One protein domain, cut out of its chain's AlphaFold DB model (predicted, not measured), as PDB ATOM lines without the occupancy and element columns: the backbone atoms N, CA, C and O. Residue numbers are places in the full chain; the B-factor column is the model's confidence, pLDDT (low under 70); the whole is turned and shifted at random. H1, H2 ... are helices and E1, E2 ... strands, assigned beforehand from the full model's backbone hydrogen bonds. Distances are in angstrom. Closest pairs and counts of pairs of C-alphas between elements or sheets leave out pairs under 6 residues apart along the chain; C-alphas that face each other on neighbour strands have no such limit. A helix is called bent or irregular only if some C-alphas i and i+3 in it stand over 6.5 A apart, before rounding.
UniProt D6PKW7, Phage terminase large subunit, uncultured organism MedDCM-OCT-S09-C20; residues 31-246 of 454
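What this domain is: This is residues 31 to 246 of the 454 residues of the protein "Phage terminase large subunit" of uncultured organism MedDCM-OCT-S09-C20 (UniProt D6PKW7). A twisted sheet of eight strands lies between two layers of helices, with H2, H3 and H4 over one face and H5, H6 and H7 over the other, and it curls round H3. H8 and H9 make an arm beyond the ends of E1 and E8, where residues 233 to 239 stick out. The printed part has 216 residues, with nine named helices and eight strands in the order H1 H2 E1 H3 E2 H4 E3 E4 E5 H5 E6 H6 E7 H7 E8 H8 H9. The mixed sheet runs E3 E4 E5 E2 E6 E7 E1 E8. The class is mixed, and the whole is compact, with a radius of gyration of the C-alphas of 16.5 A and spans of 48 by 37 by 35 A.

How they stand to each other: H1, residues 31 to 38, is not on the sheet. H2, residues 41 to 48, touches H3, residues 65 to 78, closest at C-alphas 47 and 72, 5.5 A, at a shallow tilt of 28 degrees. E1 is residues 54 to 59 and E2 84 to 89. Residues 98 to 106 of H4, residues 92 to 110, touch H3 at a steep tilt of 63 degrees, closest at C-alphas 70 and 103, 5.2 A. E3, 114 to 117, E4, 123 to 128, and E5, 131 to 139, form two hairpins and a meander, each strand the antiparallel neighbour of the one before: N 115 and O 125 are 2.9 A apart, N 126 and O 133 2.9 A. H5, residues 140 to 146, touches H6, 164 to 177, closest at C-alphas 143 and 170, 5.0 A; both are on the opposite face from H4. E6, 154 to 156, H6 and E7, 186 to 190, form a strand-helix-strand unit, two parallel neighbours joined through a helix, with a right-handed crossover; N 187 and O 154 are 2.9 A apart. H7, 197 to 204, is on the sheet. E8, 210 to 215, is parallel to E1, with N 213 and O 56 2.9 A apart. H8, 227 to 234, is not on the sheet; H9, 237 to 245, is. Every O i to N i+4 pair is within hydrogen-bond range in H2, H6 and H8, but 3 of 4 in H1, 9 of 10 in H3, 11 of 15 in H4, 3 of 4 in H7, 4 of 5 in H9 and 0 of 3 in H5, where 3 of 4 O i to N i+3 pairs are.

Where its parts are: H1 begins at C-alpha 31, (12.364, 15.594, -22.698). H4 spans 26.2 A, E5 26.1 A, H3 20.1 A and H6 20.0 A. H4 has a kink of 31 degrees near residue 99 and is only just irregular, C-alphas 97 and 100 being 6.6 A apart; H5 is irregular, C-alphas 141 and 144 being 8.4 A apart. H9 ends at C-alpha 245, (-6.683, 30.420, -42.231).

The domain as a whole: The C-alphas of Gly 82 and Arg 233, the two farthest apart, are 49.2 A apart. The printed part has no cut, and E8 to H8 is the long link. Residues 193 to 194, 235, 237 to 239 and 242 have pLDDT under 70.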
ATOM      1  N   LEU A  31      12.067  14.490 -21.784       95.88
ATOM      2  CA  LEU A  31      12.364  15.594 -22.698       95.88
ATOM      3  C   LEU A  31      11.231  15.800 -23.713       95.88
ATOM      4  O   LEU A  31      10.801  16.935 -23.916       95.88
ATOM      5  N   ARG A  32      10.695  14.724 -24.304       96.56
ATOM      6  CA  ARG A  32       9.531  14.819 -25.203       96.56
ATOM      7  C   ARG A  32       8.332  15.443 -24.501       96.56
ATOM      8  O   ARG A  32       7.734  16.370 -25.038       96.56
ATOM      9  N   ALA A  33       8.007  14.984 -23.294       96.19
ATOM     10  CA  ALA A  33       6.901  15.523 -22.510       96.19
ATOM     11  C   ALA A  33       7.098  17.012 -22.174       96.19
ATOM     12  O   ALA A  33       6.150  17.789 -22.295       96.19
ATOM     13  N   LYS A  34       8.326  17.418 -21.815       96.31
ATOM     14  CA  LYS A  34       8.698  18.825 -21.579       96.31
ATOM     15  C   LYS A  34       8.449  19.679 -22.827       96.31
ATOM     16  O   LYS A  34       7.772  20.694 -22.732       96.31
ATOM     17  N   ILE A  35       8.928  19.238 -23.992       97.12
ATOM     18  CA  ILE A  35       8.743  19.951 -25.265       97.12
ATOM     19  C   ILE A  35       7.254  20.065 -25.618       97.12
ATOM     20  O   ILE A  35       6.766  21.152 -25.917       97.12
ATOM     21  N   LEU A  36       6.503  18.961 -25.545       96.62
ATOM     22  CA  LEU A  36       5.078  18.949 -25.896       96.62
ATOM     23  C   LEU A  36       4.247  19.876 -25.001       96.62
ATOM     24  O   LEU A  36       3.281  20.469 -25.485       96.62
ATOM     25  N   ALA A  37       4.610  20.025 -23.723       95.25
ATOM     26  CA  ALA A  37       3.925  20.928 -22.799       95.25
ATOM     27  C   ALA A  37       3.986  22.396 -23.260       95.25
ATOM     28  O   ALA A  37       2.979  23.099 -23.158       95.25
ATOM     29  N   ASP A  38       5.115  22.811 -23.840       93.75
ATOM     30  CA  ASP A  38       5.345  24.173 -24.338       93.75
ATOM     31  C   ASP A  38       4.753  24.418 -25.739       93.75
ATOM     32  O   ASP A  38       4.650  25.560 -26.188       93.75
ATOM     33  N   CYS A  39       4.369  23.358 -26.456       93.94
ATOM     34  CA  CYS A  39       3.898  23.439 -27.836       93.94
ATOM     35  C   CYS A  39       2.382  23.653 -27.954       93.94
ATOM     36  O   CYS A  39       1.585  23.119 -27.174       93.94
ATOM     37  N   LEU A  40       1.974  24.365 -29.009       93.31
ATOM     38  CA  LEU A  40       0.573  24.502 -29.422       93.31
ATOM     39  C   LEU A  40      -0.009  23.155 -29.894       93.31
ATOM     40  O   LEU A  40       0.748  22.300 -30.355       93.31
ATOM     41  N   PRO A  41      -1.342  22.956 -29.873       93.50
ATOM     42  CA  PRO A  41      -1.959  21.689 -30.277       93.50
ATOM     43  C   PRO A  41      -1.509  21.172 -31.653       93.50
ATOM     44  O   PRO A  41      -1.117  20.014 -31.768       93.50
ATOM     45  N   ALA A  42      -1.468  22.037 -32.671       94.06
ATOM     46  CA  ALA A  42      -1.010  21.655 -34.010       94.06
ATOM     47  C   ALA A  42       0.497  21.347 -34.064       94.06
ATOM     48  O   ALA A  42       0.939  20.511 -34.849       94.06
ATOM     49  N   GLN A  43       1.303  22.002 -33.221       95.88
ATOM     50  CA  GLN A  43       2.730  21.694 -33.103       95.88
ATOM     51  C   GLN A  43       2.922  20.323 -32.454       95.88
ATOM     52  O   GLN A  43       3.744  19.555 -32.928       95.88
ATOM     53  N   ARG A  44       2.130  19.969 -31.433       96.62
ATOM     54  CA  ARG A  44       2.155  18.623 -30.830       96.62
ATOM     55  C   ARG A  44       1.824  17.548 -31.859       96.62
ATOM     56  O   ARG A  44       2.572  16.589 -31.987       96.62
ATOM     57  N   GLU A  45       0.766  17.757 -32.645       96.38
ATOM     58  CA  GLU A  45       0.399  16.860 -33.749       96.38
ATOM     59  C   GLU A  45       1.551  16.691 -34.751       96.38
ATOM     60  O   GLU A  45       1.871  15.574 -35.151       96.38
ATOM     61  N   PHE A  46       2.217  17.788 -35.115       97.88
ATOM     62  CA  PHE A  46       3.376  17.765 -36.005       97.88
ATOM     63  C   PHE A  46       4.589  17.052 -35.399       97.88
ATOM     64  O   PHE A  46       5.308  16.341 -36.102       97.88
ATOM     65  N   LEU A  47       4.835  17.214 -34.101       97.81
ATOM     66  CA  LEU A  47       5.956  16.585 -33.406       97.81
ATOM     67  C   LEU A  47       5.760  15.079 -33.239       97.81
ATOM     68  O   LEU A  47       6.674  14.325 -33.577       97.81
ATOM     69  N   ASP A  48       4.575  14.656 -32.804       96.56
ATOM     70  CA  ASP A  48       4.254  13.253 -32.520       96.56
ATOM     71  C   ASP A  48       4.011  12.401 -33.776       96.56
ATOM     72  O   ASP A  48       4.023  11.173 -33.693       96.56
ATOM     73  N   ASP A  49       3.813  13.009 -34.951       97.44
ATOM     74  CA  ASP A  49       3.687  12.247 -36.194       97.44
ATOM     75  C   ASP A  49       5.038  11.677 -36.647       97.44
ATOM     76  O   ASP A  49       5.926  12.387 -37.133       97.44
ATOM     77  N   GLU A  50       5.165  10.364 -36.516       96.38
ATOM     78  CA  GLU A  50       6.292   9.568 -37.005       96.38
ATOM     79  C   GLU A  50       5.868   8.586 -38.112       96.38
ATOM     80  O   GLU A  50       6.699   7.851 -38.644       96.38
ATOM     81  N   SER A  51       4.575   8.546 -38.456       96.38
ATOM     82  CA  SER A  51       4.016   7.588 -39.417       96.38
ATOM     83  C   SER A  51       4.155   8.046 -40.864       96.38
ATOM     84  O   SER A  51       4.248   7.209 -41.762       96.38
ATOM     85  N   HIS A  52       4.157   9.359 -41.107       97.62
ATOM     86  CA  HIS A  52       4.250   9.906 -42.458       97.62
ATOM     87  C   HIS A  52       5.700  10.212 -42.816       97.62
ATOM     88  O   HIS A  52       6.434  10.832 -42.047       97.62
ATOM     89  N   ARG A  53       6.116   9.815 -44.018       96.69
ATOM     90  CA  ARG A  53       7.464  10.077 -44.535       96.69
ATOM     91  C   ARG A  53       7.670  11.555 -44.856       96.69
ATOM     92  O   ARG A  53       8.786  12.057 -44.722       96.69
ATOM     93  N   ILE A  54       6.618  12.236 -45.309       98.12
ATOM     94  CA  ILE A  54       6.646  13.657 -45.655       98.12
ATOM     95  C   ILE A  54       5.547  14.366 -44.872       98.12
ATOM     96  O   ILE A  54       4.364  14.087 -45.040       98.12
ATOM     97  N   LEU A  55       5.932  15.296 -44.015       98.12
ATOM     98  CA  LEU A  55       5.023  15.960 -43.092       98.12
ATOM     99  C   LEU A  55       5.115  17.466 -43.295       98.12
ATOM    100  O   LEU A  55       6.219  17.998 -43.340       98.12
ATOM    101  N   SER A  56       3.984  18.161 -43.400       96.94
ATOM    102  CA  SER A  56       3.973  19.625 -43.487       96.94
ATOM    103  C   SER A  56       3.221  20.291 -42.353       96.94
ATOM    104  O   SER A  56       2.198  19.790 -41.898       96.94
ATOM    105  N   TYR A  57       3.732  21.454 -41.956       96.56
ATOM    106  CA  TYR A  57       3.109  22.419 -41.064       96.56
ATOM    107  C   TYR A  57       2.898  23.729 -41.837       96.56
ATOM    108  O   TYR A  57       3.816  24.537 -41.992       96.56
ATOM    109  N   ILE A  58       1.697  23.926 -42.380       93.31
ATOM    110  CA  ILE A  58       1.380  25.050 -43.268       93.31
ATOM    111  C   ILE A  58       0.495  26.056 -42.547       93.31
ATOM    112  O   ILE A  58      -0.599  25.723 -42.099       93.31
ATOM    113  N   GLY A  59       0.946  27.306 -42.460       86.75
ATOM    114  CA  GLY A  59       0.172  28.369 -41.823       86.75
ATOM    115  C   GLY A  59       0.726  29.765 -42.085       86.75
ATOM    116  O   GLY A  59       1.904  29.930 -42.418       86.75
ATOM    117  N   GLY A  60      -0.126  30.773 -41.904       79.38
ATOM    118  CA  GLY A  60       0.189  32.183 -42.145       79.38
ATOM    119  C   GLY A  60       1.284  32.774 -41.252       79.38
ATOM    120  O   GLY A  60       2.000  32.079 -40.521       79.38
ATOM    121  N   PHE A  61       1.451  34.094 -41.314       78.50
ATOM    122  CA  PHE A  61       2.420  34.798 -40.471       78.50
ATOM    123  C   PHE A  61       2.122  34.573 -38.990       78.50
ATOM    124  O   PHE A  61       0.965  34.530 -38.584       78.50
ATOM    125  N   GLY A  62       3.167  34.409 -38.178       77.56
ATOM    126  CA  GLY A  62       3.000  34.240 -36.737       77.56
ATOM    127  C   GLY A  62       2.415  32.892 -36.294       77.56
ATOM    128  O   GLY A  62       2.107  32.749 -35.124       77.56
ATOM    129  N   SER A  63       2.290  31.877 -37.155       83.44
ATOM    130  CA  SER A  63       1.747  30.553 -36.781       83.44
ATOM    131  C   SER A  63       2.729  29.618 -36.042       83.44
ATOM    132  O   SER A  63       2.408  28.458 -35.781       83.44
ATOM    133  N   GLY A  64       3.937  30.096 -35.713       86.06
ATOM    134  CA  GLY A  64       4.937  29.330 -34.956       86.06
ATOM    135  C   GLY A  64       5.691  28.259 -35.760       86.06
ATOM    136  O   GLY A  64       6.127  27.271 -35.175       86.06
ATOM    137  N   LYS A  65       5.844  28.443 -37.080       89.06
ATOM    138  CA  LYS A  65       6.477  27.484 -38.012       89.06
ATOM    139  C   LYS A  65       7.924  27.135 -37.663       89.06
ATOM    140  O   LYS A  65       8.223  25.974 -37.401       89.06
ATOM    141  N   SER A  66       8.803  28.134 -37.606       85.94
ATOM    142  CA  SER A  66      10.237  27.916 -37.377       85.94
ATOM    143  C   SER A  66      10.502  27.269 -36.013       85.94
ATOM    144  O   SER A  66      11.335  26.373 -35.903       85.94
ATOM    145  N   PHE A  67       9.725  27.637 -34.984       90.31
ATOM    146  CA  PHE A  67       9.774  26.976 -33.675       90.31
ATOM    147  C   PHE A  67       9.338  25.505 -33.749       90.31
ATOM    148  O   PHE A  67      10.004  24.639 -33.186       90.31
ATOM    149  N   ALA A  68       8.265  25.199 -34.488       95.00
ATOM    150  CA  ALA A  68       7.813  23.825 -34.697       95.00
ATOM    151  C   ALA A  68       8.882  22.967 -35.397       95.00
ATOM    152  O   ALA A  68       9.092  21.819 -35.012       95.00
ATOM    153  N   LEU A  69       9.596  23.518 -36.388       97.00
ATOM    154  CA  LEU A  69      10.698  22.818 -37.060       97.00
ATOM    155  C   LEU A  69      11.909  22.612 -36.144       97.00
ATOM    156  O   LEU A  69      12.492  21.527 -36.157       97.00
ATOM    157  N   ALA A  70      12.265  23.603 -35.321       96.62
ATOM    158  CA  ALA A  70      13.339  23.467 -34.337       96.62
ATOM    159  C   ALA A  70      13.019  22.379 -33.293       96.62
ATOM    160  O   ALA A  70      13.848  21.513 -33.018       96.62
ATOM    161  N   ALA A  71      11.783  22.345 -32.793       97.62
ATOM    162  CA  ALA A  71      11.299  21.267 -31.933       97.62
ATOM    163  C   ALA A  71      11.321  19.903 -32.652       97.62
ATOM    164  O   ALA A  71      11.738  18.890 -32.083       97.62
ATOM    165  N   LYS A  72      10.932  19.869 -33.935       98.38
ATOM    166  CA  LYS A  72      10.916  18.635 -34.730       98.38
ATOM    167  C   LYS A  72      12.317  18.084 -34.965       98.38
ATOM    168  O   LYS A  72      12.483  16.869 -34.922       98.38
ATOM    169  N   LEU A  73      13.331  18.936 -35.134       98.12
ATOM    170  CA  LEU A  73      14.734  18.505 -35.196       98.12
ATOM    171  C   LEU A  73      15.142  17.699 -33.960       98.12
ATOM    172  O   LEU A  73      15.815  16.681 -34.100       98.12
ATOM    173  N   ILE A  74      14.706  18.111 -32.768       98.19
ATOM    174  CA  ILE A  74      15.008  17.397 -31.521       98.19
ATOM    175  C   ILE A  74      14.303  16.038 -31.494       98.19
ATOM    176  O   ILE A  74      14.937  15.035 -31.180       98.19
ATOM    177  N   PHE A  75      13.028  15.972 -31.889       98.19
ATOM    178  CA  PHE A  75      12.280  14.708 -31.978       98.19
ATOM    179  C   PHE A  75      12.916  13.734 -32.974       98.19
ATOM    180  O   PHE A  75      13.130  12.562 -32.663       98.19
ATOM    181  N   LEU A  76      13.293  14.228 -34.153       98.12
ATOM    182  CA  LEU A  76      14.011  13.441 -35.152       98.12
ATOM    183  C   LEU A  76      15.385  12.999 -34.641       98.12
ATOM    184  O   LEU A  76      15.810  11.886 -34.942       98.12
ATOM    185  N   GLY A  77      16.068  13.836 -33.858       97.44
ATOM    186  CA  GLY A  77      17.344  13.500 -33.233       97.44
ATOM    187  C   GLY A  77      17.203  12.404 -32.180       97.44
ATOM    188  O   GLY A  77      17.978  11.450 -32.190       97.44
ATOM    189  N   LEU A  78      16.164  12.473 -31.342       96.81
ATOM    190  CA  LEU A  78      15.873  11.452 -30.333       96.81
ATOM    191  C   LEU A  78      15.711  10.064 -30.965       96.81
ATOM    192  O   LEU A  78      16.183   9.081 -30.398       96.81
ATOM    193  N   ARG A  79      15.113  10.007 -32.160       96.50
ATOM    194  CA  ARG A  79      14.919   8.785 -32.954       96.50
ATOM    195  C   ARG A  79      16.117   8.377 -33.805       96.50
ATOM    196  O   ARG A  79      16.114   7.297 -34.370       96.50
ATOM    197  N   ASN A  80      17.138   9.214 -33.941       96.38
ATOM    198  CA  ASN A  80      18.286   8.932 -34.802       96.38
ATOM    199  C   ASN A  80      19.617   9.184 -34.069       96.38
ATOM    200  O   ASN A  80      20.420   9.999 -34.535       96.38
ATOM    201  N   PRO A  81      19.878   8.500 -32.937       94.75
ATOM    202  CA  PRO A  81      21.101   8.703 -32.167       94.75
ATOM    203  C   PRO A  81      22.346   8.345 -32.989       94.75
ATOM    204  O   PRO A  81      22.379   7.341 -33.701       94.75
ATOM    205  N   GLY A  82      23.375   9.190 -32.921       93.88
ATOM    206  CA  GLY A  82      24.589   9.080 -33.737       93.88
ATOM    207  C   GLY A  82      24.396   9.443 -35.215       93.88
ATOM    208  O   GLY A  82      25.335   9.323 -36.003       93.88
ATOM    209  N   GLY A  83      23.190   9.859 -35.604       95.31
ATOM    210  CA  GLY A  83      22.837  10.217 -36.968       95.31
ATOM    211  C   GLY A  83      23.168  11.661 -37.340       95.31
ATOM    212  O   GLY A  83      23.512  12.501 -36.506       95.31
ATOM    213  N   THR A  84      22.996  11.949 -38.629       97.38
ATOM    214  CA  THR A  84      23.117  13.298 -39.186       97.38
ATOM    215  C   THR A  84      21.764  13.746 -39.715       97.38
ATOM    216  O   THR A  84      21.211  13.126 -40.620       97.38
ATOM    217  N   LEU A  85      21.237  14.838 -39.183       98.19
ATOM    218  CA  LEU A  85      20.046  15.514 -39.677       98.19
ATOM    219  C   LEU A  85      20.431  16.672 -40.596       98.19
ATOM    220  O   LEU A  85      21.566  17.157 -40.580       98.19
ATOM    221  N   MET A  86      19.465  17.150 -41.373       98.00
ATOM    222  CA  MET A  86      19.612  18.372 -42.155       98.00
ATOM    223  C   MET A  86      18.526  19.381 -41.802       98.00
ATOM    224  O   MET A  86      17.362  19.025 -41.674       98.00
ATOM    225  N   ALA A  87      18.909  20.644 -41.673       98.00
ATOM    226  CA  ALA A  87      17.998  21.755 -41.481       98.00
ATOM    227  C   ALA A  87      18.164  22.742 -42.638       98.00
ATOM    228  O   ALA A  87      19.265  23.242 -42.890       98.00
ATOM    229  N   CYS A  88      17.081  22.966 -43.373       97.12
ATOM    230  CA  CYS A  88      17.097  23.714 -44.616       97.12
ATOM    231  C   CYS A  88      16.331  25.026 -44.522       97.12
ATOM    232  O   CYS A  88      15.249  25.085 -43.948       97.12
ATOM    233  N   GLU A  89      16.881  26.030 -45.191       93.88
ATOM    234  CA  GLU A  89      16.240  27.304 -45.511       93.88
ATOM    235  C   GLU A  89      16.334  27.534 -47.024       93.88
ATOM    236  O   GLU A  89      17.210  26.947 -47.673       93.88
ATOM    237  N   PRO A  90      15.510  28.411 -47.618       88.00
ATOM    238  CA  PRO A  90      15.588  28.749 -49.038       88.00
ATOM    239  C   PRO A  90      16.992  29.209 -49.450       88.00
ATOM    240  O   PRO A  90      17.582  28.684 -50.400       88.00
ATOM    241  N   THR A  91      17.563  30.141 -48.679       86.38
ATOM    242  CA  THR A  91      18.833  30.810 -48.988       86.38
ATOM    243  C   THR A  91      19.829  30.726 -47.836       86.38
ATOM    244  O   THR A  91      19.462  30.570 -46.671       86.38
ATOM    245  N   PHE A  92      21.126  30.844 -48.136       89.44
ATOM    246  CA  PHE A  92      22.157  30.808 -47.090       89.44
ATOM    247  C   PHE A  92      22.052  31.944 -46.049       89.44
ATOM    248  O   PHE A  92      22.278  31.673 -44.869       89.44
ATOM    249  N   PRO A  93      21.707  33.199 -46.409       86.50
ATOM    250  CA  PRO A  93      21.470  34.247 -45.417       86.50
ATOM    251  C   PRO A  93      20.381  33.884 -44.400       86.50
ATOM    252  O   PRO A  93      20.599  34.078 -43.205       86.50
ATOM    253  N   MET A  94      19.274  33.277 -44.850       85.81
ATOM    254  CA  MET A  94      18.167  32.864 -43.973       85.81
ATOM    255  C   MET A  94      18.597  31.829 -42.935       85.81
ATOM    256  O   MET A  94      18.146  31.892 -41.796       85.81
ATOM    257  N   ILE A  95      19.559  30.961 -43.261       89.88
ATOM    258  CA  ILE A  95      20.142  30.040 -42.273       89.88
ATOM    259  C   ILE A  95      20.684  30.809 -41.069       89.88
ATOM    260  O   ILE A  95      20.469  30.417 -39.928       89.88
ATOM    261  N   ARG A  96      21.406  31.906 -41.314       88.88
ATOM    262  CA  ARG A  96      22.043  32.684 -40.247       88.88
ATOM    263  C   ARG A  96      21.057  33.576 -39.504       88.88
ATOM    264  O   ARG A  96      21.266  33.818 -38.323       88.88
ATOM    265  N   THR A  97      20.044  34.101 -40.190       83.81
ATOM    266  CA  THR A  97      19.136  35.110 -39.625       83.81
ATOM    267  C   THR A  97      17.835  34.538 -39.073       83.81
ATOM    268  O   THR A  97      17.181  35.226 -38.299       83.81
ATOM    269  N   VAL A  98      17.449  33.322 -39.470       84.00
ATOM    270  CA  VAL A  98      16.174  32.688 -39.092       84.00
ATOM    271  C   VAL A  98      16.427  31.337 -38.429       84.00
ATOM    272  O   VAL A  98      16.163  31.184 -37.238       84.00
ATOM    273  N   LEU A  99      17.014  30.388 -39.163       89.56
ATOM    274  CA  LEU A  99      17.164  29.012 -38.691       89.56
ATOM    275  C   LEU A  99      18.068  28.880 -37.464       89.56
ATOM    276  O   LEU A  99      17.690  28.231 -36.496       89.56
ATOM    277  N   VAL A 100      19.263  29.476 -37.499       94.25
ATOM    278  CA  VAL A 100      20.225  29.431 -36.385       94.25
ATOM    279  C   VAL A 100      19.606  30.006 -35.103       94.25
ATOM    280  O   VAL A 100      19.543  29.256 -34.134       94.25
ATOM    281  N   PRO A 101      19.041  31.234 -35.098       91.50
ATOM    282  CA  PRO A 101      18.335  31.755 -33.927       91.50
ATOM    283  C   PRO A 101      17.184  30.869 -33.436       91.50
ATOM    284  O   PRO A 101      16.987  30.742 -32.230       91.50
ATOM    285  N   ALA A 102      16.422  30.246 -34.345       91.19
ATOM    286  CA  ALA A 102      15.325  29.355 -33.967       91.19
ATOM    287  C   ALA A 102      15.824  28.068 -33.288       91.19
ATOM    288  O   ALA A 102      15.215  27.618 -32.318       91.19
ATOM    289  N   ILE A 103      16.931  27.495 -33.776       96.06
ATOM    290  CA  ILE A 103      17.577  26.327 -33.165       96.06
ATOM    291  C   ILE A 103      18.167  26.701 -31.802       96.06
ATOM    292  O   ILE A 103      17.870  26.013 -30.831       96.06
ATOM    293  N   ASP A 104      18.937  27.790 -31.707       96.31
ATOM    294  CA  ASP A 104      19.533  28.251 -30.444       96.31
ATOM    295  C   ASP A 104      18.453  28.457 -29.370       96.31
ATOM    296  O   ASP A 104      18.531  27.885 -28.287       96.31
ATOM    297  N   MET A 105      17.375  29.178 -29.707       94.06
ATOM    298  CA  MET A 105      16.258  29.426 -28.788       94.06
ATOM    299  C   MET A 105      15.606  28.128 -28.288       94.06
ATOM    300  O   MET A 105      15.280  28.018 -27.109       94.06
ATOM    301  N   ALA A 106      15.408  27.148 -29.173       95.62
ATOM    302  CA  ALA A 106      14.843  25.851 -28.815       95.62
ATOM    303  C   ALA A 106      15.771  25.053 -27.883       95.62
ATOM    304  O   ALA A 106      15.322  24.505 -26.874       95.62
ATOM    305  N   LEU A 107      17.066  24.990 -28.206       96.56
ATOM    306  CA  LEU A 107      18.049  24.269 -27.397       96.56
ATOM    307  C   LEU A 107      18.195  24.901 -26.007       96.56
ATOM    308  O   LEU A 107      18.166  24.171 -25.015       96.56
ATOM    309  N   ASP A 108      18.240  26.232 -25.928       96.56
ATOM    310  CA  ASP A 108      18.296  26.980 -24.668       96.56
ATOM    311  C   ASP A 108      17.025  26.782 -23.828       96.56
ATOM    312  O   ASP A 108      17.103  26.513 -22.629       96.56
ATOM    313  N   GLN A 109      15.840  26.861 -24.447       95.88
ATOM    314  CA  GLN A 109      14.560  26.678 -23.754       95.88
ATOM    315  C   GLN A 109      14.463  25.305 -23.077       95.88
ATOM    316  O   GLN A 109      13.929  25.180 -21.967       95.88
ATOM    317  N   TRP A 110      14.978  24.262 -23.728       96.44
ATOM    318  CA  TRP A 110      14.892  22.900 -23.211       96.44
ATOM    319  C   TRP A 110      16.140  22.408 -22.487       96.44
ATOM    320  O   TRP A 110      16.088  21.289 -21.970       96.44
ATOM    321  N   ASP A 111      17.145  23.267 -22.303       96.00
ATOM    322  CA  ASP A 111      18.407  22.976 -21.609       96.00
ATOM    323  C   ASP A 111      19.179  21.819 -22.273       96.00
ATOM    324  O   ASP A 111      19.614  20.860 -21.634       96.00
ATOM    325  N   ILE A 112      19.282  21.869 -23.607       95.94
ATOM    326  CA  ILE A 112      19.973  20.860 -24.416       95.94
ATOM    327  C   ILE A 112      21.396  21.334 -24.702       95.94
ATOM    328  O   ILE A 112      21.616  22.313 -25.408       95.94
ATOM    329  N   GLU A 113      22.379  20.589 -24.204       95.38
ATOM    330  CA  GLU A 113      23.796  20.869 -24.429       95.38
ATOM    331  C   GLU A 113      24.168  20.695 -25.913       95.38
ATOM    332  O   GLU A 113      23.904  19.649 -26.515       95.38
ATOM    333  N   TYR A 114      24.837  21.691 -26.501       97.06
ATOM    334  CA  TYR A 114      25.255  21.651 -27.901       97.06
ATOM    335  C   TYR A 114      26.606  22.326 -28.155       97.06
ATOM    336  O   TYR A 114      27.105  23.119 -27.358       97.06
ATOM    337  N   SER A 115      27.203  22.023 -29.308       96.94
ATOM    338  CA  SER A 115      28.277  22.827 -29.895       96.94
ATOM    339  C   SER A 115      27.903  23.258 -31.309       96.94
ATOM    340  O   SER A 115      27.308  22.482 -32.059       96.94
ATOM    341  N   TYR A 116      28.240  24.495 -31.671       97.19
ATOM    342  CA  TYR A 116      27.931  25.082 -32.973       97.19
ATOM    343  C   TYR A 116      29.207  25.514 -33.694       97.19
ATOM    344  O   TYR A 116      30.069  26.192 -33.129       97.19
ATOM    345  N   ARG A 117      29.317  25.151 -34.973       96.50
ATOM    346  CA  ARG A 117      30.406  25.572 -35.856       96.50
ATOM    347  C   ARG A 117      29.824  26.268 -37.075       96.50
ATOM    348  O   ARG A 117      29.170  25.643 -37.894       96.50
ATOM    349  N   ALA A 118      30.141  27.548 -37.261       92.44
ATOM    350  CA  ALA A 118      29.542  28.375 -38.314       92.44
ATOM    351  C   ALA A 118      30.130  28.201 -39.737       92.44
ATOM    352  O   ALA A 118      29.611  28.801 -40.680       92.44
ATOM    353  N   SER A 119      31.248  27.485 -39.908       89.94
ATOM    354  CA  SER A 119      32.021  27.417 -41.166       89.94
ATOM    355  C   SER A 119      32.768  26.081 -41.296       89.94
ATOM    356  O   SER A 119      33.180  25.549 -40.262       89.94
ATOM    357  N   PRO A 120      32.985  25.524 -42.512       86.38
ATOM    358  CA  PRO A 120      32.593  26.029 -43.846       86.38
ATOM    359  C   PRO A 120      31.110  25.827 -44.184       86.38
ATOM    360  O   PRO A 120      30.553  26.545 -45.011       86.38
ATOM    361  N   GLN A 121      30.475  24.869 -43.519       90.62
ATOM    362  CA  GLN A 121      29.035  24.670 -43.477       90.62
ATOM    363  C   GLN A 121      28.608  24.810 -42.012       90.62
ATOM    364  O   GLN A 121      29.284  24.214 -41.164       90.62
ATOM    365  N   PRO A 122      27.557  25.593 -41.701       95.88
ATOM    366  CA  PRO A 122      27.056  25.669 -40.341       95.88
ATOM    367  C   PRO A 122      26.556  24.298 -39.879       95.88
ATOM    368  O   PRO A 122      25.781  23.648 -40.586       95.88
ATOM    369  N   GLU A 123      27.020  23.852 -38.719       96.38
ATOM    370  CA  GLU A 123      26.613  22.584 -38.122       96.38
ATOM    371  C   GLU A 123      26.452  22.700 -36.608       96.38
ATOM    372  O   GLU A 123      27.215  23.408 -35.944       96.38
ATOM    373  N   TYR A 124      25.480  21.962 -36.079       98.31
ATOM    374  CA  TYR A 124      25.307  21.725 -34.652       98.31
ATOM    375  C   TYR A 124      25.680  20.285 -34.325       98.31
ATOM    376  O   TYR A 124      25.340  19.371 -35.071       98.31
ATOM    377  N   SER A 125      26.331  20.075 -33.188       97.69
ATOM    378  CA  SER A 125      26.371  18.780 -32.507       97.69
ATOM    379  C   SER A 125      25.580  18.919 -31.216       97.69
ATOM    380  O   SER A 125      26.037  19.609 -30.305       97.69
ATOM    381  N   ILE A 126      24.398  18.310 -31.157       97.38
ATOM    382  CA  ILE A 126      23.505  18.352 -29.995       97.38
ATOM    383  C   ILE A 126      23.636  17.058 -29.191       97.38
ATOM    384  O   ILE A 126      23.764  15.975 -29.763       97.38
ATOM    385  N   ASN A 127      23.600  17.160 -27.865       94.50
ATOM    386  CA  ASN A 127      23.679  16.014 -26.965       94.50
ATOM    387  C   ASN A 127      22.282  15.677 -26.440       94.50
ATOM    388  O   ASN A 127      21.770  16.349 -25.546       94.50
ATOM    389  N   LEU A 128      21.675  14.621 -26.980       95.44
ATOM    390  CA  LEU A 128      20.361  14.150 -26.548       95.44
ATOM    391  C   LEU A 128      20.484  12.953 -25.591       95.44
ATOM    392  O   LEU A 128      21.504  12.258 -25.610       95.44
ATOM    393  N   PRO A 129      19.445  12.658 -24.783       93.50
ATOM    394  CA  PRO A 129      19.429  11.490 -23.896       93.50
ATOM    395  C   PRO A 129      19.634  10.141 -24.598       93.50
ATOM    396  O   PRO A 129      20.116   9.191 -23.985       93.50
ATOM    397  N   THR A 130      19.277  10.047 -25.883       93.06
ATOM    398  CA  THR A 130      19.462   8.834 -26.694       93.06
ATOM    399  C   THR A 130      20.833   8.757 -27.363       93.06
ATOM    400  O   THR A 130      21.213   7.697 -27.853       93.06
ATOM    401  N   GLY A 131      21.596   9.852 -27.372       91.31
ATOM    402  CA  GLY A 131      22.915   9.937 -27.986       91.31
ATOM    403  C   GLY A 131      23.159  11.278 -28.686       91.31
ATOM    404  O   GLY A 131      22.233  12.068 -28.880       91.31
ATOM    405  N   PRO A 132      24.411  11.565 -29.071       94.69
ATOM    406  CA  PRO A 132      24.740  12.775 -29.812       94.69
ATOM    407  C   PRO A 132      24.175  12.722 -31.234       94.69
ATOM    408  O   PRO A 132      24.136  11.657 -31.851       94.69
ATOM    409  N   VAL A 133      23.783  13.873 -31.772       97.06
ATOM    410  CA  VAL A 133      23.265  14.018 -33.139       97.06
ATOM    411  C   VAL A 133      23.899  15.234 -33.800       97.06
ATOM    412  O   VAL A 133      24.054  16.284 -33.175       97.06
ATOM    413  N   THR A 134      24.238  15.105 -35.080       97.94
ATOM    414  CA  THR A 134      24.742  16.218 -35.889       97.94
ATOM    415  C   THR A 134      23.609  16.816 -36.713       97.94
ATOM    416  O   THR A 134      22.859  16.081 -37.343       97.94
ATOM    417  N   ILE A 135      23.494  18.141 -36.773       98.31
ATOM    418  CA  ILE A 135      22.559  18.849 -37.654       98.31
ATOM    419  C   ILE A 135      23.370  19.697 -38.626       98.31
ATOM    420  O   ILE A 135      24.049  20.637 -38.219       98.31
ATOM    421  N   TYR A 136      23.271  19.399 -39.919       97.44
ATOM    422  CA  TYR A 136      23.821  20.249 -40.970       97.44
ATOM    423  C   TYR A 136      22.808  21.298 -41.401       97.44
ATOM    424  O   TYR A 136      21.714  20.958 -41.847       97.44
ATOM    425  N   CYS A 137      23.192  22.570 -41.357       97.25
ATOM    426  CA  CYS A 137      22.390  23.633 -41.939       97.25
ATOM    427  C   CYS A 137      22.772  23.812 -43.414       97.25
ATOM    428  O   CYS A 137      23.953  23.957 -43.756       97.25
ATOM    429  N   GLN A 138      21.790  23.789 -44.312       95.75
ATOM    430  CA  GLN A 138      22.028  23.814 -45.756       95.75
ATOM    431  C   GLN A 138      20.974  24.656 -46.474       95.75
ATOM    432  O   GLN A 138      19.800  24.590 -46.148       95.75
ATOM    433  N   SER A 139      21.369  25.449 -47.474       94.38
ATOM    434  CA  SER A 139      20.386  26.192 -48.267       94.38
ATOM    435  C   SER A 139      19.835  25.325 -49.393       94.38
ATOM    436  O   SER A 139      20.599  24.600 -50.049       94.38
ATOM    437  N   ALA A 140      18.527  25.415 -49.624       93.62
ATOM    438  CA  ALA A 140      17.811  24.685 -50.664       93.62
ATOM    439  C   ALA A 140      18.241  25.131 -52.071       93.62
ATOM    440  O   ALA A 140      18.396  24.292 -52.958       93.62
ATOM    441  N   GLU A 141      18.561  26.417 -52.265       91.56
ATOM    442  CA  GLU A 141      19.146  26.930 -53.519       91.56
ATOM    443  C   GLU A 141      20.438  26.193 -53.922       91.56
ATOM    444  O   GLU A 141      20.728  26.012 -55.104       91.56
ATOM    445  N   ASN A 142      21.181  25.682 -52.937       92.88
ATOM    446  CA  ASN A 142      22.413  24.924 -53.121       92.88
ATOM    447  C   ASN A 142      22.179  23.406 -53.013       92.88
ATOM    448  O   ASN A 142      23.046  22.675 -52.523       92.88
ATOM    449  N   TYR A 143      21.040  22.909 -53.509       93.56
ATOM    450  CA  TYR A 143      20.644  21.492 -53.452       93.56
ATOM    451  C   TYR A 143      21.703  20.508 -53.981       93.56
ATOM    452  O   TYR A 143      21.751  19.354 -53.558       93.56
ATOM    453  N   GLN A 144      22.614  20.937 -54.862       93.12
ATOM    454  CA  GLN A 144      23.716  20.087 -55.331       93.12
ATOM    455  C   GLN A 144      24.663  19.655 -54.202       93.12
ATOM    456  O   GLN A 144      25.248  18.576 -54.283       93.12
ATOM    457  N   ARG A 145      24.791  20.443 -53.124       90.50
ATOM    458  CA  ARG A 145      25.584  20.066 -51.943       90.50
ATOM    459  C   ARG A 145      24.916  18.968 -51.117       90.50
ATOM    460  O   ARG A 145      25.621  18.157 -50.524       90.50
ATOM    461  N   ILE A 146      23.583  18.880 -51.151       91.88
ATOM    462  CA  ILE A 146      22.803  17.819 -50.489       91.88
ATOM    463  C   ILE A 146      23.145  16.452 -51.101       91.88
ATOM    464  O   ILE A 146      23.228  15.451 -50.395       91.88
ATOM    465  N   ARG A 147      23.448  16.407 -52.408       86.38
ATOM    466  CA  ARG A 147      23.797  15.181 -53.146       86.38
ATOM    467  C   ARG A 147      24.950  14.386 -52.512       86.38
ATOM    468  O   ARG A 147      24.974  13.165 -52.634       86.38
ATOM    469  N   GLY A 148      25.913  15.051 -51.877       83.31
ATOM    470  CA  GLY A 148      27.063  14.392 -51.249       83.31
ATOM    471  C   GLY A 148      26.792  13.848 -49.846       83.31
ATOM    472  O   GLY A 148      27.635  13.136 -49.310       83.31
ATOM    473  N   GLN A 149      25.645  14.177 -49.251       89.19
ATOM    474  CA  GLN A 149      25.381  13.925 -47.839       89.19
ATOM    475  C   GLN A 149      24.664  12.596 -47.612       89.19
ATOM    476  O   GLN A 149      23.915  12.103 -48.461       89.19
ATOM    477  N   ASN A 150      24.898  12.020 -46.437       91.31
ATOM    478  CA  ASN A 150      24.136  10.896 -45.917       91.31
ATOM    479  C   ASN A 150      23.431  11.373 -44.650       91.31
ATOM    480  O   ASN A 150      24.107  11.739 -43.690       91.31
ATOM    481  N   ILE A 151      22.101  11.437 -44.687       96.00
ATOM    482  CA  ILE A 151      21.293  12.010 -43.606       96.00
ATOM    483  C   ILE A 151      20.215  11.025 -43.161       96.00
ATOM    484  O   ILE A 151      19.837  10.128 -43.915       96.00
ATOM    485  N   CYS A 152      19.729  11.200 -41.937       97.00
ATOM    486  CA  CYS A 152      18.662  10.397 -41.356       97.00
ATOM    487  C   CYS A 152      17.302  11.055 -41.574       97.00
ATOM    488  O   CYS A 152      16.393  10.442 -42.115       97.00
ATOM    489  N   ALA A 153      17.171  12.333 -41.239       98.25
ATOM    490  CA  ALA A 153      15.946  13.086 -41.450       98.25
ATOM    491  C   ALA A 153      16.270  14.537 -41.815       98.25
ATOM    492  O   ALA A 153      17.418  14.977 -41.681       98.25
ATOM    493  N   ALA A 154      15.272  15.269 -42.297       98.25
ATOM    494  CA  ALA A 154      15.444  16.664 -42.661       98.25
ATOM    495  C   ALA A 154      14.256  17.518 -42.237       98.25
ATOM    496  O   ALA A 154      13.107  17.086 -42.336       98.25
ATOM    497  N   VAL A 155      14.549  18.753 -41.836       98.44
ATOM    498  CA  VAL A 155      13.561  19.824 -41.743       98.44
ATOM    499  C   VAL A 155      13.810  20.866 -42.827       98.44
ATOM    500  O   VAL A 155      14.964  21.125 -43.172       98.44
ATOM    501  N   TRP A 156      12.756  21.472 -43.365       97.19
ATOM    502  CA  TRP A 156      12.876  22.539 -44.358       97.19
ATOM    503  C   TRP A 156      11.865  23.654 -44.095       97.19
ATOM    504  O   TRP A 156      10.659  23.441 -44.226       97.19
ATOM    505  N   ASP A 157      12.375  24.827 -43.718       94.00
ATOM    506  CA  ASP A 157      11.579  26.037 -43.521       94.00
ATOM    507  C   ASP A 157      11.393  26.810 -44.834       94.00
ATOM    508  O   ASP A 157      12.204  26.731 -45.762       94.00
ATOM    509  N   GLU A 158      10.278  27.526 -44.902       88.44
ATOM    510  CA  GLU A 158       9.825  28.357 -46.013       88.44
ATOM    511  C   GLU A 158       9.994  27.732 -47.413       88.44
ATOM    512  O   GLU A 158      10.397  28.396 -48.374       88.44
ATOM    513  N   CYS A 159       9.656  26.443 -47.554       89.62
ATOM    514  CA  CYS A 159       9.870  25.688 -48.793       89.62
ATOM    515  C   CYS A 159       9.167  26.283 -50.029       89.62
ATOM    516  O   CYS A 159       9.707  26.174 -51.135       89.62
ATOM    517  N   ASP A 160       8.035  26.976 -49.858       84.19
ATOM    518  CA  ASP A 160       7.311  27.614 -50.963       84.19
ATOM    519  C   ASP A 160       7.879  28.976 -51.374       84.19
ATOM    520  O   ASP A 160       7.524  29.478 -52.436       84.19
ATOM    521  N   THR A 161       8.815  29.560 -50.626       81.19
ATOM    522  CA  THR A 161       9.467  30.826 -51.023       81.19
ATOM    523  C   THR A 161      10.616  30.616 -52.018       81.19
ATOM    524  O   THR A 161      11.087  31.558 -52.658       81.19
ATOM    525  N   SER A 162      11.064  29.368 -52.184       83.00
ATOM    526  CA  SER A 162      12.050  28.995 -53.199       83.00
ATOM    527  C   SER A 162      11.413  28.952 -54.598       83.00
ATOM    528  O   SER A 162      10.252  28.556 -54.732       83.00
ATOM    529  N   PRO A 163      12.159  29.263 -55.678       83.38
ATOM    530  CA  PRO A 163      11.677  29.030 -57.039       83.38
ATOM    531  C   PRO A 163      11.241  27.572 -57.233       83.38
ATOM    532  O   PRO A 163      11.940  26.660 -56.795       83.38
ATOM    533  N   VAL A 164      10.124  27.338 -57.931       83.56
ATOM    534  CA  VAL A 164       9.472  26.012 -58.008       83.56
ATOM    535  C   VAL A 164      10.422  24.897 -58.473       83.56
ATOM    536  O   VAL A 164      10.448  23.830 -57.867       83.56
ATOM    537  N   ASP A 165      11.247  25.136 -59.498       86.00
ATOM    538  CA  ASP A 165      12.231  24.150 -59.985       86.00
ATOM    539  C   ASP A 165      13.336  23.857 -58.954       86.00
ATOM    540  O   ASP A 165      13.745  22.710 -58.766       86.00
ATOM    541  N   THR A 166      13.798  24.888 -58.244       88.25
ATOM    542  CA  THR A 166      14.768  24.742 -57.154       88.25
ATOM    543  C   THR A 166      14.168  23.951 -56.001       88.25
ATOM    544  O   THR A 166      14.801  23.016 -55.515       88.25
ATOM    545  N   ALA A 167      12.940  24.287 -55.607       92.31
ATOM    546  CA  ALA A 167      12.230  23.615 -54.534       92.31
ATOM    547  C   ALA A 167      12.009  22.128 -54.858       92.31
ATOM    548  O   ALA A 167      12.317  21.256 -54.046       92.31
ATOM    549  N   GLN A 168      11.581  21.830 -56.089       93.31
ATOM    550  CA  GLN A 168      11.405  20.461 -56.569       93.31
ATOM    551  C   GLN A 168      12.702  19.651 -56.451       93.31
ATOM    552  O   GLN A 168      12.719  18.591 -55.823       93.31
ATOM    553  N   LYS A 169      13.812  20.175 -56.984       95.44
ATOM    554  CA  LYS A 169      15.117  19.498 -56.938       95.44
ATOM    555  C   LYS A 169      15.645  19.344 -55.514       95.44
ATOM    556  O   LYS A 169      16.235  18.312 -55.195       95.44
ATOM    557  N   ALA A 170      15.451  20.343 -54.654       96.25
ATOM    558  CA  ALA A 170      15.846  20.272 -53.251       96.25
ATOM    559  C   ALA A 170      15.063  19.183 -52.504       96.25
ATOM    560  O   ALA A 170      15.682  18.324 -51.875       96.25
ATOM    561  N   GLY A 171      13.734  19.157 -52.642       96.06
ATOM    562  CA  GLY A 171      12.871  18.144 -52.030       96.06
ATOM    563  C   GLY A 171      13.223  16.722 -52.475       96.06
ATOM    564  O   GLY A 171      13.415  15.840 -51.637       96.06
ATOM    565  N   GLU A 172      13.405  16.505 -53.781       95.31
ATOM    566  CA  GLU A 172      13.851  15.217 -54.330       95.31
ATOM    567  C   GLU A 172      15.212  14.786 -53.768       95.31
ATOM    568  O   GLU A 172      15.397  13.624 -53.397       95.31
ATOM    569  N   MET A 173      16.170  15.716 -53.671       95.75
ATOM    570  CA  MET A 173      17.484  15.420 -53.102       95.75
ATOM    571  C   MET A 173      17.399  15.086 -51.613       95.75
ATOM    572  O   MET A 173      18.039  14.127 -51.195       95.75
ATOM    573  N   LEU A 174      16.613  15.813 -50.815       96.50
ATOM    574  CA  LEU A 174      16.422  15.501 -49.395       96.50
ATOM    575  C   LEU A 174      15.848  14.089 -49.223       96.50
ATOM    576  O   LEU A 174      16.443  13.257 -48.537       96.50
ATOM    577  N   LEU A 175      14.762  13.775 -49.935       95.25
ATOM    578  CA  LEU A 175      14.114  12.461 -49.893       95.25
ATOM    579  C   LEU A 175      15.043  11.321 -50.322       95.25
ATOM    580  O   LEU A 175      15.018  10.251 -49.713       95.25
ATOM    581  N   ALA A 176      15.881  11.547 -51.335       94.38
ATOM    582  CA  ALA A 176      16.826  10.550 -51.834       94.38
ATOM    583  C   ALA A 176      18.034  10.319 -50.907       94.38
ATOM    584  O   ALA A 176      18.718   9.300 -51.036       94.38
ATOM    585  N   ARG A 177      18.345  11.265 -50.007       93.62
ATOM    586  CA  ARG A 177      19.529  11.208 -49.126       93.62
ATOM    587  C   ARG A 177      19.216  10.738 -47.712       93.62
ATOM    588  O   ARG A 177      20.138  10.274 -47.047       93.62
ATOM    589  N   MET A 178      17.946  10.777 -47.309       93.50
ATOM    590  CA  MET A 178      17.435  10.141 -46.092       93.50
ATOM    591  C   MET A 178      17.408   8.615 -46.246       93.50
ATOM    592  O   MET A 178      16.427   8.049 -46.730       93.50
ATOM    593  N   ARG A 179      18.532   7.963 -45.929       85.88
ATOM    594  CA  ARG A 179      18.746   6.515 -46.147       85.88
ATOM    595  C   ARG A 179      19.273   5.773 -44.919       85.88
ATOM    596  O   ARG A 179      19.470   4.562 -44.988       85.88
ATOM    597  N   THR A 180      19.569   6.486 -43.839       87.00
ATOM    598  CA  THR A 180      20.130   5.934 -42.597       87.00
ATOM    599  C   THR A 180      19.278   6.323 -41.397       87.00
ATOM    600  O   THR A 180      18.409   7.177 -41.517       87.00
ATOM    601  N   GLY A 181      19.553   5.748 -40.228       88.38
ATOM    602  CA  GLY A 181      18.790   6.039 -39.014       88.38
ATOM    603  C   GLY A 181      17.511   5.209 -38.894       88.38
ATOM    604  O   GLY A 181      17.172   4.435 -39.787       88.38
ATOM    605  N   GLU A 182      16.845   5.335 -37.751       93.31
ATOM    606  CA  GLU A 182      15.632   4.586 -37.412       93.31
ATOM    607  C   GLU A 182      14.380   5.226 -38.024       93.31
ATOM    608  O   GLU A 182      13.476   4.522 -38.470       93.31
ATOM    609  N   LEU A 183      14.342   6.564 -38.079       95.19
ATOM    610  CA  LEU A 183      13.210   7.332 -38.592       95.19
ATOM    611  C   LEU A 183      13.658   8.270 -39.716       95.19
ATOM    612  O   LEU A 183      14.312   9.286 -39.466       95.19
ATOM    613  N   ASN A 184      13.256   7.950 -40.952       96.62
ATOM    614  CA  ASN A 184      13.435   8.814 -42.119       96.62
ATOM    615  C   ASN A 184      12.183   9.658 -42.372       96.62
ATOM    616  O   ASN A 184      11.182   9.146 -42.873       96.62
ATOM    617  N   GLN A 185      12.263  10.959 -42.096       97.94
ATOM    618  CA  GLN A 185      11.150  11.881 -42.303       97.94
ATOM    619  C   GLN A 185      11.635  13.232 -42.843       97.94
ATOM    620  O   GLN A 185      12.607  13.800 -42.342       97.94
ATOM    621  N   LEU A 186      10.944  13.743 -43.863       98.38
ATOM    622  CA  LEU A 186      11.065  15.126 -44.320       98.38
ATOM    623  C   LEU A 186       9.931  15.931 -43.693       98.38
ATOM    624  O   LEU A 186       8.773  15.768 -44.077       98.38
ATOM    625  N   ALA A 187      10.267  16.796 -42.746       98.38
ATOM    626  CA  ALA A 187       9.317  17.701 -42.121       98.38
ATOM    627  C   ALA A 187       9.487  19.107 -42.710       98.38
ATOM    628  O   ALA A 187      10.589  19.643 -42.754       98.38
ATOM    629  N   VAL A 188       8.417  19.717 -43.195       97.81
ATOM    630  CA  VAL A 188       8.477  21.034 -43.835       97.81
ATOM    631  C   VAL A 188       7.541  22.005 -43.144       97.81
ATOM    632  O   VAL A 188       6.495  21.608 -42.630       97.81
ATOM    633  N   ALA A 189       7.879  23.285 -43.175       94.06
ATOM    634  CA  ALA A 189       6.936  24.339 -42.855       94.06
ATOM    635  C   ALA A 189       7.025  25.439 -43.904       94.06
ATOM    636  O   ALA A 189       8.090  25.698 -44.456       94.06
ATOM    637  N   SER A 190       5.893  26.060 -44.212       89.75
ATOM    638  CA  SER A 190       5.872  27.252 -45.054       89.75
ATOM    639  C   SER A 190       4.562  28.004 -44.885       89.75
ATOM    640  O   SER A 190       3.579  27.504 -44.323       89.75
ATOM    641  N   THR A 191       4.559  29.243 -45.350       81.25
ATOM    642  CA  THR A 191       3.323  29.960 -45.643       81.25
ATOM    643  C   THR A 191       2.633  29.355 -46.877       81.25
ATOM    644  O   THR A 191       3.312  28.815 -47.749       81.25
ATOM    645  N   PRO A 192       1.289  29.386 -46.966       73.69
ATOM    646  CA  PRO A 192       0.545  28.799 -48.085       73.69
ATOM    647  C   PRO A 192       0.630  29.674 -49.355       73.69
ATOM    648  O   PRO A 192      -0.385  30.145 -49.877       73.69
ATOM    649  N   GLU A 193       1.847  29.937 -49.840       68.44
ATOM    650  CA  GLU A 193       2.076  30.802 -50.995       68.44
ATOM    651  C   GLU A 193       1.747  30.106 -52.317       68.44
ATOM    652  O   GLU A 193       2.551  29.352 -52.874       68.44
ATOM    653  N   GLY A 194       0.590  30.434 -52.895       66.88
ATOM    654  CA  GLY A 194       0.242  29.981 -54.237       66.88
ATOM    655  C   GLY A 194       0.165  28.461 -54.371       66.88
ATOM    656  O   GLY A 194      -0.037  27.716 -53.415       66.88
ATOM    657  N   PHE A 195       0.336  27.999 -55.607       78.50
ATOM    658  CA  PHE A 195       0.268  26.587 -55.986       78.50
ATOM    659  C   PHE A 195       1.675  26.018 -56.250       78.50
ATOM    660  O   PHE A 195       1.964  25.434 -57.301       78.50
ATOM    661  N   ARG A 196       2.587  26.276 -55.300       84.25
ATOM    662  CA  ARG A 196       4.019  25.940 -55.377       84.25
ATOM    663  C   ARG A 196       4.306  24.522 -54.853       84.25
ATOM    664  O   ARG A 196       3.510  23.610 -55.073       84.25
ATOM    665  N   TRP A 197       5.478  24.284 -54.268       91.06
ATOM    666  CA  TRP A 197       5.974  22.943 -53.961       91.06
ATOM    667  C   TRP A 197       5.129  22.231 -52.900       91.06
ATOM    668  O   TRP A 197       4.812  21.055 -53.092       91.06
ATOM    669  N   ALA A 198       4.713  22.906 -51.824       91.31
ATOM    670  CA  ALA A 198       3.901  22.276 -50.786       91.31
ATOM    671  C   ALA A 198       2.506  21.930 -51.322       91.31
ATOM    672  O   ALA A 198       2.064  20.792 -51.180       91.31
ATOM    673  N   TYR A 199       1.850  22.843 -52.046       89.62
ATOM    674  CA  TYR A 199       0.574  22.539 -52.701       89.62
ATOM    675  C   TYR A 199       0.690  21.331 -53.645       89.62
ATOM    676  O   TYR A 199      -0.088  20.380 -53.556       89.62
ATOM    677  N   ARG A 200       1.709  21.311 -54.512       90.44
ATOM    678  CA  ARG A 200       1.958  20.180 -55.416       90.44
ATOM    679  C   ARG A 200       2.208  18.884 -54.652       90.44
ATOM    680  O   ARG A 200       1.731  17.834 -55.066       90.44
ATOM    681  N   THR A 201       2.950  18.936 -53.550       94.25
ATOM    682  CA  THR A 201       3.350  17.747 -52.787       94.25
ATOM    683  C   THR A 201       2.204  17.157 -51.978       94.25
ATOM    684  O   THR A 201       2.070  15.935 -51.971       94.25
ATOM    685  N   PHE A 202       1.408  18.002 -51.321       94.31
ATOM    686  CA  PHE A 202       0.418  17.598 -50.320       94.31
ATOM    687  C   PHE A 202      -1.037  17.700 -50.788       94.31
ATOM    688  O   PHE A 202      -1.905  17.112 -50.156       94.31
ATOM    689  N   VAL A 203      -1.322  18.442 -51.862       90.38
ATOM    690  CA  VAL A 203      -2.683  18.592 -52.403       90.38
ATOM    691  C   VAL A 203      -2.794  17.960 -53.787       90.38
ATOM    692  O   VAL A 203      -3.657  17.112 -53.995       90.38
ATOM    693  N   GLU A 204      -1.928  18.320 -54.744       88.06
ATOM    694  CA  GLU A 204      -2.015  17.732 -56.098       88.06
ATOM    695  C   GLU A 204      -1.560  16.270 -56.127       88.06
ATOM    696  O   GLU A 204      -2.190  15.438 -56.779       88.06
ATOM    697  N   ASN A 205      -0.471  15.958 -55.424       91.81
ATOM    698  CA  ASN A 205       0.114  14.620 -55.353       91.81
ATOM    699  C   ASN A 205      -0.072  14.005 -53.962       91.81
ATOM    700  O   ASN A 205       0.878  13.436 -53.421       91.81
ATOM    701  N   ASP A 206      -1.258  14.146 -53.373       92.25
ATOM    702  CA  ASP A 206      -1.577  13.536 -52.079       92.25
ATOM    703  C   ASP A 206      -1.294  12.018 -52.068       92.25
ATOM    704  O   ASP A 206      -1.343  11.341 -53.102       92.25
ATOM    705  N   GLY A 207      -0.945  11.481 -50.901       93.88
ATOM    706  CA  GLY A 207      -0.525  10.093 -50.757       93.88
ATOM    707  C   GLY A 207      -0.465   9.627 -49.304       93.88
ATOM    708  O   GLY A 207      -0.335  10.441 -48.396       93.88
ATOM    709  N   PRO A 208      -0.522   8.304 -49.062       95.94
ATOM    710  CA  PRO A 208      -0.610   7.741 -47.712       95.94
ATOM    711  C   PRO A 208       0.647   7.967 -46.859       95.94
ATOM    712  O   PRO A 208       0.595   7.815 -45.645       95.94
ATOM    713  N   ASP A 209       1.784   8.303 -47.472       96.19
ATOM    714  CA  ASP A 209       3.034   8.631 -46.788       96.19
ATOM    715  C   ASP A 209       3.184  10.134 -46.501       96.19
ATOM    716  O   ASP A 209       4.231  10.558 -46.000       96.19
ATOM    717  N   LYS A 210       2.157  10.936 -46.809       97.94
ATOM    718  CA  LYS A 210       2.169  12.393 -46.697       97.94
ATOM    719  C   LYS A 210       1.080  12.890 -45.761       97.94
ATOM    720  O   LYS A 210      -0.017  12.346 -45.731       97.94
ATOM    721  N   ARG A 211       1.362  13.971 -45.035       97.56
ATOM    722  CA  ARG A 211       0.351  14.648 -44.212       97.56
ATOM    723  C   ARG A 211       0.487  16.163 -44.268       97.56
ATOM    724  O   ARG A 211       1.581  16.706 -44.107       97.56
ATOM    725  N   LEU A 212      -0.652  16.825 -44.473       95.88
ATOM    726  CA  LEU A 212      -0.814  18.275 -44.417       95.88
ATOM    727  C   LEU A 212      -1.434  18.692 -43.085       95.88
ATOM    728  O   LEU A 212      -2.637  18.528 -42.887       95.88
ATOM    729  N   ILE A 213      -0.628  19.266 -42.192       95.75
ATOM    730  CA  ILE A 213      -1.122  19.924 -40.980       95.75
ATOM    731  C   ILE A 213      -1.269  21.404 -41.298       95.75
ATOM    732  O   ILE A 213      -0.289  22.134 -41.450       95.75
ATOM    733  N   ARG A 214      -2.517  21.847 -41.432       92.75
ATOM    734  CA  ARG A 214      -2.856  23.247 -41.682       92.75
ATOM    735  C   ARG A 214      -3.135  23.957 -40.364       92.75
ATOM    736  O   ARG A 214      -3.918  23.466 -39.556       92.75
ATOM    737  N   VAL A 215      -2.544  25.134 -40.187       90.44
ATOM    738  CA  VAL A 215      -2.599  25.903 -38.944       90.44
ATOM    739  C   VAL A 215      -3.039  27.328 -39.213       90.44
ATOM    740  O   VAL A 215      -2.532  27.995 -40.117       90.44
ATOM    741  N   ARG A 216      -3.963  27.810 -38.383       88.56
ATOM    742  CA  ARG A 216      -4.452  29.182 -38.447       88.56
ATOM    743  C   ARG A 216      -3.586  30.077 -37.576       88.56
ATOM    744  O   ARG A 216      -3.264  29.732 -36.442       88.56
ATOM    745  N   THR A 217      -3.263  31.267 -38.069       84.00
ATOM    746  CA  THR A 217      -2.550  32.288 -37.286       84.00
ATOM    747  C   THR A 217      -3.320  32.659 -36.016       84.00
ATOM    748  O   THR A 217      -2.716  32.891 -34.974       84.00
ATOM    749  N   GLN A 218      -4.653  32.659 -36.087       82.44
ATOM    750  CA  GLN A 218      -5.546  32.995 -34.972       82.44
ATOM    751  C   GLN A 218      -5.442  32.023 -33.787       82.44
ATOM    752  O   GLN A 218      -5.778  32.392 -32.666       82.44
ATOM    753  N   ASP A 219      -4.951  30.802 -34.020       85.00
ATOM    754  CA  ASP A 219      -4.801  29.789 -32.974       85.00
ATOM    755  C   ASP A 219      -3.518  29.979 -32.147       85.00
ATOM    756  O   ASP A 219      -3.293  29.231 -31.196       85.00
ATOM    757  N   ASN A 220      -2.669  30.962 -32.482       86.38
ATOM    758  CA  ASN A 220      -1.475  31.270 -31.702       86.38
ATOM    759  C   ASN A 220      -1.763  32.339 -30.621       86.38
ATOM    760  O   ASN A 220      -1.826  33.530 -30.945       86.38
ATOM    761  N   PRO A 221      -1.850  31.962 -29.328       84.44
ATOM    762  CA  PRO A 221      -2.117  32.893 -28.231       84.44
ATOM    763  C   PRO A 221      -0.936  33.823 -27.912       84.44
ATOM    764  O   PRO A 221      -1.095  34.763 -27.140       84.44
ATOM    765  N   HIS A 222       0.250  33.574 -28.475       85.44
ATOM    766  CA  HIS A 222       1.455  34.365 -28.213       85.44
ATOM    767  C   HIS A 222       1.562  35.625 -29.084       85.44
ATOM    768  O   HIS A 222       2.524  36.383 -28.957       85.44
ATOM    769  N   LEU A 223       0.603  35.856 -29.985       85.00
ATOM    770  CA  LEU A 223       0.610  37.026 -30.856       85.00
ATOM    771  C   LEU A 223       0.134  38.284 -30.116       85.00
ATOM    772  O   LEU A 223      -0.806  38.218 -29.321       85.00
ATOM    773  N   PRO A 224       0.725  39.462 -30.398       86.06
ATOM    774  CA  PRO A 224       0.190  40.730 -29.917       86.06
ATOM    775  C   PRO A 224      -1.269  40.919 -30.349       86.06
ATOM    776  O   PRO A 224      -1.624  40.605 -31.485       86.06
ATOM    777  N   ALA A 225      -2.101  41.509 -29.485       86.56
ATOM    778  CA  ALA A 225      -3.535  41.674 -29.749       86.56
ATOM    779  C   ALA A 225      -3.858  42.465 -31.039       86.56
ATOM    780  O   ALA A 225      -4.875  42.208 -31.673       86.56
ATOM    781  N   ASP A 226      -2.988  43.395 -31.456       86.62
ATOM    782  CA  ASP A 226      -3.134  44.170 -32.706       86.62
ATOM    783  C   ASP A 226      -2.459  43.508 -33.926       86.62
ATOM    784  O   ASP A 226      -2.503  44.045 -35.026       86.62
ATOM    785  N   PHE A 227      -1.845  42.327 -33.792       83.44
ATOM    786  CA  PHE A 227      -1.135  41.697 -34.911       83.44
ATOM    787  C   PHE A 227      -2.072  41.370 -36.084       83.44
ATOM    788  O   PHE A 227      -1.844  41.825 -37.204       83.44
ATOM    789  N   ILE A 228      -3.158  40.634 -35.825       82.56
ATOM    790  CA  ILE A 228      -4.143  40.261 -36.853       82.56
ATOM    791  C   ILE A 228      -4.885  41.496 -37.393       82.56
ATOM    792  O   ILE A 228      -4.873  41.676 -38.613       82.56
ATOM    793  N   PRO A 229      -5.432  42.402 -36.548       86.56
ATOM    794  CA  PRO A 229      -6.050  43.633 -37.040       86.56
ATOM    795  C   PRO A 229      -5.112  44.483 -37.904       86.56
ATOM    796  O   PRO A 229      -5.551  45.109 -38.866       86.56
ATOM    797  N   SER A 230      -3.813  44.519 -37.594       80.88
ATOM    798  CA  SER A 230      -2.825  45.217 -38.419       80.88
ATOM    799  C   SER A 230      -2.665  44.579 -39.797       80.88
ATOM    800  O   SER A 230      -2.633  45.296 -40.797       80.88
ATOM    801  N   LEU A 231      -2.624  43.249 -39.885       75.94
ATOM    802  CA  LEU A 231      -2.569  42.565 -41.176       75.94
ATOM    803  C   LEU A 231      -3.837  42.818 -42.006       75.94
ATOM    804  O   LEU A 231      -3.743  43.154 -43.183       75.94
ATOM    805  N   GLU A 232      -5.020  42.754 -41.402       80.44
ATOM    806  CA  GLU A 232      -6.283  43.011 -42.110       80.44
ATOM    807  C   GLU A 232      -6.384  44.441 -42.666       80.44
ATOM    808  O   GLU A 232      -6.987  44.653 -43.716       80.44
ATOM    809  N   ARG A 233      -5.757  45.428 -42.006       82.12
ATOM    810  CA  ARG A 233      -5.691  46.818 -42.496       82.12
ATOM    811  C   ARG A 233      -4.736  47.006 -43.677       82.12
ATOM    812  O   ARG A 233      -4.929  47.936 -44.455       82.12
ATOM    813  N   ASN A 234      -3.693  46.183 -43.780       71.25
ATOM    814  CA  ASN A 234      -2.590  46.388 -44.726       71.25
ATOM    815  C   ASN A 234      -2.638  45.465 -45.955       71.25
ATOM    816  O   ASN A 234      -1.934  45.724 -46.929       71.25
ATOM    817  N   TYR A 235      -3.452  44.409 -45.930       65.12
ATOM    818  CA  TYR A 235      -3.529  43.416 -47.001       65.12
ATOM    819  C   TYR A 235      -4.949  43.320 -47.586       65.12
ATOM    820  O   TYR A 235      -5.926  43.506 -46.860       65.12
ATOM    821  N   PRO A 236      -5.105  42.994 -48.885       70.12
ATOM    822  CA  PRO A 236      -6.416  42.723 -49.475       70.12
ATOM    823  C   PRO A 236      -7.158  41.609 -48.726       70.12
ATOM    824  O   PRO A 236      -6.570  40.566 -48.435       70.12
ATOM    825  N   SER A 237      -8.454  41.803 -48.462       69.31
ATOM    826  CA  SER A 237      -9.265  40.927 -47.598       69.31
ATOM    827  C   SER A 237      -9.239  39.453 -48.019       69.31
ATOM    828  O   SER A 237      -9.076  38.576 -47.177       69.31
ATOM    829  N   GLN A 238      -9.333  39.170 -49.318       64.44
ATOM    830  CA  GLN A 238      -9.308  37.800 -49.844       64.44
ATOM    831  C   GLN A 238      -7.949  37.115 -49.642       64.44
ATOM    832  O   GLN A 238      -7.900  35.935 -49.301       64.44
ATOM    833  N   LEU A 239      -6.845  37.855 -49.801       65.81
ATOM    834  CA  LEU A 239      -5.500  37.318 -49.602       65.81
ATOM    835  C   LEU A 239      -5.239  37.068 -48.120       65.81
ATOM    836  O   LEU A 239      -4.764  35.998 -47.746       65.81
ATOM    837  N   ILE A 240      -5.564  38.043 -47.267       71.81
ATOM    838  CA  ILE A 240      -5.220  37.941 -45.853       71.81
ATOM    839  C   ILE A 240      -6.045  36.891 -45.118       71.81
ATOM    840  O   ILE A 240      -5.483  36.183 -44.290       71.81
ATOM    841  N   GLN A 241      -7.330  36.723 -45.446       73.25
ATOM    842  CA  GLN A 241      -8.154  35.689 -44.812       73.25
ATOM    843  C   GLN A 241      -7.609  34.292 -45.113       73.25
ATOM    844  O   GLN A 241      -7.358  33.519 -44.193       73.25
ATOM    845  N   ALA A 242      -7.289  34.006 -46.375       69.88
ATOM    846  CA  ALA A 242      -6.685  32.734 -46.740       69.88
ATOM    847  C   ALA A 242      -5.329  32.496 -46.058       69.88
ATOM    848  O   ALA A 242      -5.071  31.394 -45.579       69.88
ATOM    849  N   TYR A 243      -4.488  33.526 -45.936       73.75
ATOM    850  CA  TYR A 243      -3.246  33.428 -45.170       73.75
ATOM    851  C   TYR A 243      -3.481  33.127 -43.689       73.75
ATOM    852  O   TYR A 243      -2.825  32.244 -43.137       73.75
ATOM    853  N   LEU A 244      -4.397  33.853 -43.044       79.50
ATOM    854  CA  LEU A 244      -4.724  33.681 -41.627       79.50
ATOM    855  C   LEU A 244      -5.325  32.300 -41.346       79.50
ATOM    856  O   LEU A 244      -5.087  31.745 -40.273       79.50
ATOM    857  N   GLU A 245      -6.060  31.742 -42.305       82.62
ATOM    858  CA  GLU A 245      -6.683  30.420 -42.231       82.62
ATOM    859  C   GLU A 245      -5.783  29.272 -42.736       82.62
ATOM    860  O   GLU A 245      -6.107  28.099 -42.544       82.62
ATOM    861  N   GLY A 246      -4.636  29.578 -43.352       78.31
ATOM    862  CA  GLY A 246      -3.698  28.575 -43.864       78.31
ATOM    863  C   GLY A 246      -4.115  27.936 -45.198       78.31
ATOM    864  O   GLY A 246      -3.726  26.804 -45.486       78.31
TER     865      GLY A 246